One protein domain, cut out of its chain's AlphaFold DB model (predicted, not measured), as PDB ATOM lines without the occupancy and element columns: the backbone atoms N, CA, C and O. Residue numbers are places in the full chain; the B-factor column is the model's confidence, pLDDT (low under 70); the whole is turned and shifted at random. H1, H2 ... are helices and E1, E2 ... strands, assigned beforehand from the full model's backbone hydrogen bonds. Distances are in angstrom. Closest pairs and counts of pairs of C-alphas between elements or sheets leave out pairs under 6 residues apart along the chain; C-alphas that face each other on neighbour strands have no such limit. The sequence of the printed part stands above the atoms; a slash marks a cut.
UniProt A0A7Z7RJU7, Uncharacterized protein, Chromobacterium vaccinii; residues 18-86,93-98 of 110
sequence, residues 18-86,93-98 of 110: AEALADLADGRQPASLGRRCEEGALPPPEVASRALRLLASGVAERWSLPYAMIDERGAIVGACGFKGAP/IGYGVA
ATOM      1  N   ALA A  18      90.614 -38.979   8.202       88.06
ATOM      2  CA  ALA A  18      89.964 -40.138   8.818       88.06
ATOM      3  C   ALA A  18      90.918 -40.927   9.735       88.06
ATOM      4  O   ALA A  18      90.503 -41.397  10.791       88.06
ATOM      5  N   GLU A  19      92.198 -41.018   9.365       90.75
ATOM      6  CA  GLU A  19      93.245 -41.634  10.187       90.75
ATOM      7  C   GLU A  19      93.454 -40.863  11.495       90.75
ATOM      8  O   GLU A  19      93.423 -41.455  12.571       90.75
ATOM      9  N   ALA A  20      93.567 -39.531  11.423       91.88
ATOM     10  CA  ALA A  20      93.702 -38.708  12.619       91.88
ATOM     11  C   ALA A  20      92.483 -38.834  13.542       91.88
ATOM     12  O   ALA A  20      92.627 -38.870  14.762       91.88
ATOM     13  N   LEU A  21      91.280 -38.934  12.971       91.81
ATOM     14  CA  LEU A  21      90.054 -39.146  13.739       91.81
ATOM     15  C   LEU A  21      90.006 -40.521  14.404       91.81
ATOM     16  O   LEU A  21      89.509 -40.611  15.522       91.81
ATOM     17  N   ALA A  22      90.513 -41.569  13.755       91.81
ATOM     18  CA  ALA A  22      90.592 -42.898  14.352       91.81
ATOM     19  C   ALA A  22      91.528 -42.906  15.570       91.81
ATOM     20  O   ALA A  22      91.151 -43.402  16.628       91.81
ATOM     21  N   ASP A  23      92.700 -42.274  15.461       92.44
ATOM     22  CA  ASP A  23      93.617 -42.139  16.594       92.44
ATOM     23  C   ASP A  23      93.007 -41.331  17.743       92.44
ATOM     24  O   ASP A  23      93.043 -41.779  18.889       92.44
ATOM     25  N   LEU A  24      92.384 -40.186  17.443       92.12
ATOM     26  CA  LEU A  24      91.713 -39.358  18.453       92.12
ATOM     27  C   LEU A  24      90.567 -40.101  19.139       92.12
ATOM     28  O   LEU A  24      90.405 -39.983  20.351       92.12
ATOM     29  N   ALA A  25      89.773 -40.865  18.384       92.12
ATOM     30  CA  ALA A  25      88.671 -41.656  18.926       92.12
ATOM     31  C   ALA A  25      89.164 -42.731  19.909       92.12
ATOM     32  O   ALA A  25      88.492 -42.996  20.904       92.12
ATOM     33  N   ASP A  26      90.359 -43.272  19.675       91.75
ATOM     34  CA  ASP A  26      91.027 -44.216  20.571       91.75
ATOM     35  C   ASP A  26      91.788 -43.526  21.724       91.75
ATOM     36  O   ASP A  26      92.496 -44.185  22.490       91.75
ATOM     37  N   GLY A  27      91.684 -42.198  21.853       87.56
ATOM     38  CA  GLY A  27      92.402 -41.412  22.860       87.56
ATOM     39  C   GLY A  27      93.910 -41.314  22.613       87.56
ATOM     40  O   GLY A  27      94.656 -40.937  23.517       87.56
ATOM     41  N   ARG A  28      94.374 -41.658  21.408       87.81
ATOM     42  CA  ARG A  28      95.773 -41.522  20.994       87.81
ATOM     43  C   ARG A  28      96.014 -40.155  20.367       87.81
ATOM     44  O   ARG A  28      95.129 -39.538  19.781       87.81
ATOM     45  N   GLN A  29      97.260 -39.703  20.450       83.44
ATOM     46  CA  GLN A  29      97.700 -38.523  19.720       83.44
ATOM     47  C   GLN A  29      97.982 -38.900  18.255       83.44
ATOM     48  O   GLN A  29      98.803 -39.791  18.024       83.44
ATOM     49  N   PRO A  30      97.353 -38.242  17.265       85.06
ATOM     50  CA  PRO A  30      97.548 -38.600  15.863       85.06
ATOM     51  C   PRO A  30      98.965 -38.317  15.378       85.06
ATOM     52  O   PRO A  30      99.408 -37.165  15.368       85.06
ATOM     53  N   ALA A  31      99.652 -39.348  14.891       78.31
ATOM     54  CA  ALA A  31     100.971 -39.189  14.277       78.31
ATOM     55  C   ALA A  31     100.897 -38.407  12.950       78.31
ATOM     56  O   ALA A  31     101.830 -37.690  12.584       78.31
ATOM     57  N   SER A  32      99.758 -38.501  12.260       79.62
ATOM     58  CA  SER A  32      99.492 -37.873  10.962       79.62
ATOM     59  C   SER A  32      99.359 -36.349  11.012       79.62
ATOM     60  O   SER A  32      99.423 -35.705   9.967       79.62
ATOM     61  N   LEU A  33      99.218 -35.743  12.199       79.56
ATOM     62  CA  LEU A  33      99.074 -34.289  12.308       79.56
ATOM     63  C   LEU A  33     100.347 -33.537  11.922       79.56
ATOM     64  O   LEU A  33     100.232 -32.404  11.466       79.56
ATOM     65  N   GLY A  34     101.540 -34.122  12.112       77.94
ATOM     66  CA  GLY A  34     102.828 -33.550  11.682       77.94
ATOM     67  C   GLY A  34     103.124 -32.116  12.159       77.94
ATOM     68  O   GLY A  34     104.057 -31.480  11.672       77.94
ATOM     69  N   ARG A  35     102.320 -31.581  13.083       82.94
ATOM     70  CA  ARG A  35     102.288 -30.180  13.511       82.94
ATOM     71  C   ARG A  35     102.420 -30.106  15.021       82.94
ATOM     72  O   ARG A  35     101.990 -31.001  15.747       82.94
ATOM     73  N   ARG A  36     102.964 -28.987  15.500       84.88
ATOM     74  CA  ARG A  36     102.917 -28.651  16.923       84.88
ATOM     75  C   ARG A  36     101.457 -28.475  17.335       84.88
ATOM     76  O   ARG A  36     100.706 -27.787  16.648       84.88
ATOM     77  N   CYS A  37     101.075 -29.090  18.444       86.81
ATOM     78  CA  CYS A  37      99.735 -28.993  18.993       86.81
ATOM     79  C   CYS A  37      99.817 -28.443  20.412       86.81
ATOM     80  O   CYS A  37     100.630 -28.916  21.205       86.81
ATOM     81  N   GLU A  38      99.032 -27.407  20.689       88.31
ATOM     82  CA  GLU A  38      98.940 -26.834  22.026       88.31
ATOM     83  C   GLU A  38      98.114 -27.751  22.937       88.31
ATOM     84  O   GLU A  38      97.199 -28.450  22.491       88.31
ATOM     85  N   GLU A  39      98.452 -27.771  24.223       84.56
ATOM     86  CA  GLU A  39      97.777 -28.631  25.195       84.56
ATOM     87  C   GLU A  39      96.282 -28.277  25.264       84.56
ATOM     88  O   GLU A  39      95.908 -27.116  25.448       84.56
ATOM     89  N   GLY A  40      95.416 -29.277  25.081       85.06
ATOM     90  CA  GLY A  40      93.965 -29.082  25.004       85.06
ATOM     91  C   GLY A  40      93.436 -28.534  23.669       85.06
ATOM     92  O   GLY A  40      92.253 -28.213  23.583       85.06
ATOM     93  N   ALA A  41      94.265 -28.428  22.623       89.56
ATOM     94  CA  ALA A  41      93.817 -27.981  21.300       89.56
ATOM     95  C   ALA A  41      93.136 -29.085  20.472       89.56
ATOM     96  O   ALA A  41      92.368 -28.783  19.556       89.56
ATOM     97  N   LEU A  42      93.427 -30.359  20.762       90.06
ATOM     98  CA  LEU A  42      92.819 -31.492  20.063       90.06
ATOM     99  C   LEU A  42      91.369 -31.705  20.507       90.06
ATOM    100  O   LEU A  42      91.045 -31.513  21.681       90.06
ATOM    101  N   PRO A  43      90.486 -32.133  19.590       89.62
ATOM    102  CA  PRO A  43      89.125 -32.460  19.964       89.62
ATOM    103  C   PRO A  43      89.111 -33.700  20.881       89.62
ATOM    104  O   PRO A  43      89.905 -34.622  20.673       89.62
ATOM    105  N   PRO A  44      88.187 -33.766  21.855       89.06
ATOM    106  CA  PRO A  44      88.020 -34.944  22.699       89.06
ATOM    107  C   PRO A  44      87.679 -36.222  21.904       89.06
ATOM    108  O   PRO A  44      87.070 -36.123  20.826       89.06
ATOM    109  N   PRO A  45      87.981 -37.423  22.436       92.31
ATOM    110  CA  PRO A  45      87.711 -38.700  21.763       92.31
ATOM    111  C   PRO A  45      86.249 -38.896  21.348       92.31
ATOM    112  O   PRO A  45      85.952 -39.488  20.306       92.31
ATOM    113  N   GLU A  46      85.306 -38.355  22.118       91.56
ATOM    114  CA  GLU A  46      83.872 -38.441  21.841       91.56
ATOM    115  C   GLU A  46      83.492 -37.628  20.597       91.56
ATOM    116  O   GLU A  46      82.608 -38.025  19.830       91.56
ATOM    117  N   VAL A  47      84.180 -36.505  20.365       91.69
ATOM    118  CA  VAL A  47      83.986 -35.663  19.178       91.69
ATOM    119  C   VAL A  47      84.507 -36.379  17.935       91.69
ATOM    120  O   VAL A  47      83.807 -36.406  16.921       91.69
ATOM    121  N   ALA A  48      85.681 -37.010  18.021       92.94
ATOM    122  CA  ALA A  48      86.241 -37.808  16.931       92.94
ATOM    123  C   ALA A  48      85.374 -39.043  16.623       92.94
ATOM    124  O   ALA A  48      85.010 -39.286  15.471       92.94
ATOM    125  N   SER A  49      84.923 -39.754  17.660       93.50
ATOM    126  CA  SER A  49      83.995 -40.884  17.533       93.50
ATOM    127  C   SER A  49      82.683 -40.483  16.860       93.50
ATOM    128  O   SER A  49      82.172 -41.199  15.997       93.50
ATOM    129  N   ARG A  50      82.120 -39.324  17.226       93.56
ATOM    130  CA  ARG A  50      80.913 -38.793  16.584       93.56
ATOM    131  C   ARG A  50      81.152 -38.490  15.107       93.56
ATOM    132  O   ARG A  50      80.301 -38.836  14.292       93.56
ATOM    133  N   ALA A  51      82.277 -37.866  14.769       92.50
ATOM    134  CA  ALA A  51      82.620 -37.542  13.389       92.50
ATOM    135  C   ALA A  51      82.655 -38.798  12.509       92.50
ATOM    136  O   ALA A  51      81.999 -38.846  11.469       92.50
ATOM    137  N   LEU A  52      83.323 -39.856  12.980       93.31
ATOM    138  CA  LEU A  52      83.380 -41.145  12.286       93.31
ATOM    139  C   LEU A  52      81.990 -41.778  12.116       93.31
ATOM    140  O   LEU A  52      81.675 -42.284  11.040       93.31
ATOM    141  N   ARG A  53      81.120 -41.700  13.133       93.81
ATOM    142  CA  ARG A  53      79.729 -42.186  13.032       93.81
ATOM    143  C   ARG A  53      78.919 -41.414  11.990       93.81
ATOM    144  O   ARG A  53      78.186 -42.031  11.223       93.81
ATOM    145  N   LEU A  54      79.052 -40.086  11.943       92.44
ATOM    146  CA  LEU A  54      78.355 -39.248  10.962       92.44
ATOM    147  C   LEU A  54      78.805 -39.579   9.533       92.44
ATOM    148  O   LEU A  54      77.952 -39.802   8.670       92.44
ATOM    149  N   LEU A  55      80.115 -39.721   9.307       91.56
ATOM    150  CA  LEU A  55      80.661 -40.172   8.022       91.56
ATOM    151  C   LEU A  55      80.117 -41.549   7.624       91.56
ATOM    152  O   LEU A  55      79.631 -41.715   6.508       91.56
ATOM    153  N   ALA A  56      80.132 -42.516   8.546       91.94
ATOM    154  CA  ALA A  56      79.622 -43.865   8.297       91.94
ATOM    155  C   ALA A  56      78.115 -43.885   7.983       91.94
ATOM    156  O   ALA A  56      77.654 -44.723   7.213       91.94
ATOM    157  N   SER A  57      77.346 -42.944   8.540       91.88
ATOM    158  CA  SER A  57      75.916 -42.778   8.248       91.88
ATOM    159  C   SER A  57      75.619 -42.041   6.933       91.88
ATOM    160  O   SER A  57      74.456 -41.818   6.606       91.88
ATOM    161  N   GLY A  58      76.651 -41.652   6.174       91.44
ATOM    162  CA  GLY A  58      76.504 -40.958   4.894       91.44
ATOM    163  C   GLY A  58      76.254 -39.452   5.016       91.44
ATOM    164  O   GLY A  58      75.877 -38.810   4.033       91.44
ATOM    165  N   VAL A  59      76.457 -38.859   6.197       90.94
ATOM    166  CA  VAL A  59      76.378 -37.403   6.358       90.94
ATOM    167  C   VAL A  59      77.577 -36.763   5.667       90.94
ATOM    168  O   VAL A  59      78.721 -37.177   5.863       90.94
ATOM    169  N   ALA A  60      77.311 -35.732   4.862       91.75
ATOM    170  CA  ALA A  60      78.337 -35.061   4.074       91.75
ATOM    171  C   ALA A  60      79.509 -34.586   4.944       91.75
ATOM    172  O   ALA A  60      79.297 -33.982   5.993       91.75
ATOM    173  N   GLU A  61      80.733 -34.787   4.454       90.88
ATOM    174  CA  GLU A  61      81.983 -34.542   5.187       90.88
ATOM    175  C   GLU A  61      82.034 -33.178   5.877       90.88
ATOM    176  O   GLU A  61      82.400 -33.098   7.044       90.88
ATOM    177  N   ARG A  62      81.563 -32.117   5.210       90.75
ATOM    178  CA  ARG A  62      81.533 -30.758   5.776       90.75
ATOM    179  C   ARG A  62      80.748 -30.622   7.087       90.75
ATOM    180  O   ARG A  62      80.990 -29.693   7.841       90.75
ATOM    181  N   TRP A  63      79.781 -31.506   7.327       91.69
ATOM    182  CA  TRP A  63      78.954 -31.539   8.538       91.69
ATOM    183  C   TRP A  63      79.406 -32.602   9.543       91.69
ATOM    184  O   TRP A  63      78.924 -32.618  10.674       91.69
ATOM    185  N   SER A  64      80.299 -33.494   9.116       91.19
ATOM    186  CA  SER A  64      80.766 -34.645   9.886       91.19
ATOM    187  C   SER A  64      82.157 -34.411  10.470       91.19
ATOM    188  O   SER A  64      82.419 -34.823  11.597       91.19
ATOM    189  N   LEU A  65      83.046 -33.760   9.717       92.81
ATOM    190  CA  LEU A  65      84.448 -33.584  10.076       92.81
ATOM    191  C   LEU A  65      84.638 -32.412  11.049       92.81
ATOM    192  O   LEU A  65      84.090 -31.328  10.828       92.81
ATOM    193  N   PRO A  66      85.446 -32.588  12.106       94.25
ATOM    194  CA  PRO A  66      86.032 -31.466  12.808       94.25
ATOM    195  C   PRO A  66      87.179 -30.869  11.977       94.25
ATOM    196  O   PRO A  66      87.778 -31.518  11.114       94.25
ATOM    197  N   TYR A  67      87.504 -29.627  12.294       94.62
ATOM    198  CA  TYR A  67      88.523 -28.801  11.676       94.62
ATOM    199  C   TYR A  67      89.508 -28.339  12.746       94.62
ATOM    200  O   TYR A  67      89.105 -27.804  13.780       94.62
ATOM    201  N   ALA A  68      90.797 -28.535  12.496       94.06
ATOM    202  CA  ALA A  68      91.875 -27.970  13.285       94.06
ATOM    203  C   ALA A  68      91.994 -26.468  13.002       94.06
ATOM    204  O   ALA A  68      91.980 -26.042  11.847       94.06
ATOM    205  N   MET A  69      92.146 -25.676  14.060       94.06
ATOM    206  CA  MET A  69      92.483 -24.259  13.991       94.06
ATOM    207  C   MET A  69      93.999 -24.117  13.985       94.06
ATOM    208  O   MET A  69      94.656 -24.457  14.968       94.06
ATOM    209  N   ILE A  70      94.548 -23.621  12.881       92.06
ATOM    210  CA  ILE A  70      95.986 -23.489  12.663       92.06
ATOM    211  C   ILE A  70      96.361 -22.012  12.691       92.06
ATOM    212  O   ILE A  70      95.844 -21.231  11.888       92.06
ATOM    213  N   ASP A  71      97.270 -21.645  13.590       90.50
ATOM    214  CA  ASP A  71      97.781 -20.280  13.701       90.50
ATOM    215  C   ASP A  71      98.785 -19.922  12.583       90.50
ATOM    216  O   ASP A  71      99.145 -20.724  11.710       90.50
ATOM    217  N   GLU A  72      99.279 -18.686  12.613       88.44
ATOM    218  CA  GLU A  72     100.262 -18.188  11.645       88.44
ATOM    219  C   GLU A  72     101.603 -18.936  11.705       88.44
ATOM    220  O   GLU A  72     102.319 -18.997  10.705       88.44
ATOM    221  N   ARG A  73     101.923 -19.545  12.852       87.19
ATOM    222  CA  ARG A  73     103.134 -20.346  13.079       87.19
ATOM    223  C   ARG A  73     102.958 -21.798  12.627       87.19
ATOM    224  O   ARG A  73     103.921 -22.561  12.642       87.19
ATOM    225  N   GLY A  74     101.753 -22.182  12.202       88.12
ATOM    226  CA  GLY A  74     101.427 -23.536  11.770       88.12
ATOM    227  C   GLY A  74     101.097 -24.496  12.916       88.12
ATOM    228  O   GLY A  74     101.055 -25.704  12.669       88.12
ATOM    229  N   ALA A  75     100.876 -23.985  14.131       90.56
ATOM    230  CA  ALA A  75     100.498 -24.765  15.302       90.56
ATOM    231  C   ALA A  75      98.977 -24.925  15.402       90.56
ATOM    232  O   ALA A  75      98.217 -24.018  15.064       90.56
ATOM    233  N   ILE A  76      98.538 -26.086  15.890       92.00
ATOM    234  CA  ILE A  76      97.132 -26.351  16.187       92.00
ATOM    235  C   ILE A  76      96.817 -25.744  17.550       92.00
ATOM    236  O   ILE A  76      97.324 -26.217  18.569       92.00
ATOM    237  N   VAL A  77      95.975 -24.715  17.549       92.81
ATOM    238  CA  VAL A  77      95.574 -23.950  18.744       92.81
ATOM    239  C   VAL A  77      94.155 -24.271  19.201       92.81
ATOM    240  O   VAL A  77      93.712 -23.812  20.247       92.81
ATOM    241  N   GLY A  78      93.421 -25.066  18.432       93.12
ATOM    242  CA  GLY A  78      92.077 -25.494  18.784       93.12
ATOM    243  C   GLY A  78      91.466 -26.377  17.716       93.12
ATOM    244  O   GLY A  78      92.080 -26.664  16.684       93.12
ATOM    245  N   ALA A  79      90.218 -26.753  17.944       94.38
ATOM    246  CA  ALA A  79      89.406 -27.461  16.976       94.38
ATOM    247  C   ALA A  79      87.962 -26.962  17.027       94.38
ATOM    248  O   ALA A  79      87.429 -26.620  18.086       94.38
ATOM    249  N   CYS A  80      87.306 -26.937  15.876       94.50
ATOM    250  CA  CYS A  80      85.875 -26.678  15.769       94.50
ATOM    251  C   CYS A  80      85.216 -27.656  14.810       94.50
ATOM    252  O   CYS A  80      85.870 -28.321  14.020       94.50
ATOM    253  N   GLY A  81      83.899 -27.756  14.864       93.69
ATOM    254  CA  GLY A  81      83.159 -28.555  13.905       93.69
ATOM    255  C   GLY A  81      81.671 -28.503  14.166       93.69
ATOM    256  O   GLY A  81      81.208 -28.084  15.231       93.69
ATOM    257  N   PHE A  82      80.916 -28.965  13.183       93.25
ATOM    258  CA  PHE A  82      79.479 -29.109  13.328       93.25
ATOM    259  C   PHE A  82      79.156 -30.356  14.154       93.25
ATOM    260  O   PHE A  82      79.889 -31.348  14.149       93.25
ATOM    261  N   LYS A  83      78.054 -30.308  14.905       90.31
ATOM    262  CA  LYS A  83      77.549 -31.490  15.618       90.31
ATOM    263  C   LYS A  83      76.732 -32.428  14.725       90.31
ATOM    264  O   LYS A  83      76.428 -33.539  15.154       90.31
ATOM    265  N   GLY A  84      76.418 -31.997  13.506       89.88
ATOM    266  CA  GLY A  84      75.698 -32.756  12.494       89.88
ATOM    267  C   GLY A  84      75.239 -31.865  11.341       89.88
ATOM    268  O   GLY A  84      75.571 -30.678  11.279       89.88
ATOM    269  N   ALA A  85      74.461 -32.450  10.427       90.12
ATOM    270  CA  ALA A  85      73.837 -31.718   9.331       90.12
ATOM    271  C   ALA A  85      72.817 -30.678   9.844       90.12
ATOM    272  O   ALA A  85      72.254 -30.859  10.927       90.12
ATOM    273  N   PRO A  86      72.540 -29.612   9.067       92.38
ATOM    274  CA  PRO A  86      71.534 -28.626   9.423       92.38
ATOM    275  C   PRO A  86      70.170 -29.268   9.675       92.38
ATOM    276  O   PRO A  86      69.699 -30.077   8.876       92.38
ATOM    277  N   ILE A  93      77.458 -25.688  16.366       92.12
ATOM    278  CA  ILE A  93      78.914 -25.679  16.251       92.12
ATOM    279  C   ILE A  93      79.493 -25.906  17.643       92.12
ATOM    280  O   ILE A  93      79.185 -25.176  18.582       92.12
ATOM    281  N   GLY A  94      80.331 -26.929  17.773       91.81
ATOM    282  CA  GLY A  94      81.195 -27.102  18.933       91.81
ATOM    283  C   GLY A  94      82.585 -26.583  18.607       91.81
ATOM    284  O   GLY A  94      83.097 -26.850  17.519       91.81
ATOM    285  N   TYR A  95      83.203 -25.863  19.535       93.12
ATOM    286  CA  TYR A  95      84.596 -25.462  19.413       93.12
ATOM    287  C   TYR A  95      85.289 -25.482  20.772       93.12
ATOM    288  O   TYR A  95      84.652 -25.299  21.809       93.12
ATOM    289  N   GLY A  96      86.594 -25.716  20.738       91.44
ATOM    290  CA  GLY A  96      87.499 -25.579  21.865       91.44
ATOM    291  C   GLY A  96      88.789 -24.949  21.366       91.44
ATOM    292  O   GLY A  96      89.298 -25.330  20.312       91.44
ATOM    293  N   VAL A  97      89.287 -23.959  22.097       90.62
ATOM    294  CA  VAL A  97      90.573 -23.315  21.829       90.62
ATOM    295  C   VAL A  97      91.434 -23.551  23.055       90.62
ATOM    296  O   VAL A  97      90.963 -23.358  24.180       90.62
ATOM    297  N   ALA A  98      92.666 -24.000  22.842       88.44
ATOM    298  CA  ALA A  98      93.626 -24.153  23.917       88.44
ATOM    299  C   ALA A  98      93.819 -22.801  24.628       88.44
ATOM    300  O   ALA A  98      93.758 -21.743  23.994       88.44
TER     301      ALA A  98
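What this domain is: This is residues 18 to 86 and 93 to 98 of the 110 residues of an uncharacterized protein of Chromobacterium vaccinii (UniProt A0A7Z7RJU7). A helical hairpin, H1 and H2, stands to one side of a small antiparallel sheet, E1-E2-E3, which H2 only grazes; unnamed residues 26 to 44 swing out toward the E1-E2 turn and back. The printed part has 75 residues, with three named helices and three named strands in the order H1, H2, H3, E1, E2, E3 along the chain, a mixed class of helices and strands. The whole is compact, radius of gyration of the C-alphas 11.8 A, spanning 34 by 24 by 16 A.

Where its parts are: Find C-alpha 18 at (89.964, -40.138, 8.818), where H1, residues 18 to 25, begins. Then come H2, 45 to 56, 16.5 A long; H3, 61 to 64; E1, 66 to 70; E2, 76 to 82, 18.1 A long; and E3, 93 to 97, ending at (90.573, -23.315, 21.829).

How they stand to each other: H1 touches H2, closest at C-alphas 25 and 45, 4.2 A, a steep tilt of 40 degrees, opposite ways. Both have every O i to N i+4 pair within hydrogen-bond range; H3 is too short. H2 touches H3 with residues 50 to 55 alone, closest at C-alphas 51 and 64, 4.9 A. Look at N 67 and O 80, 2.7 A, in hairpin E1-E2, and N 79 and O 96, 2.9 A, between E2 and E3.

The domain as a whole: Residues 87 to 92 are not printed; C-alphas 86 and 93 are 10.5 A apart. Link H1 to H2 is long. No printed residue is under pLDDT 70.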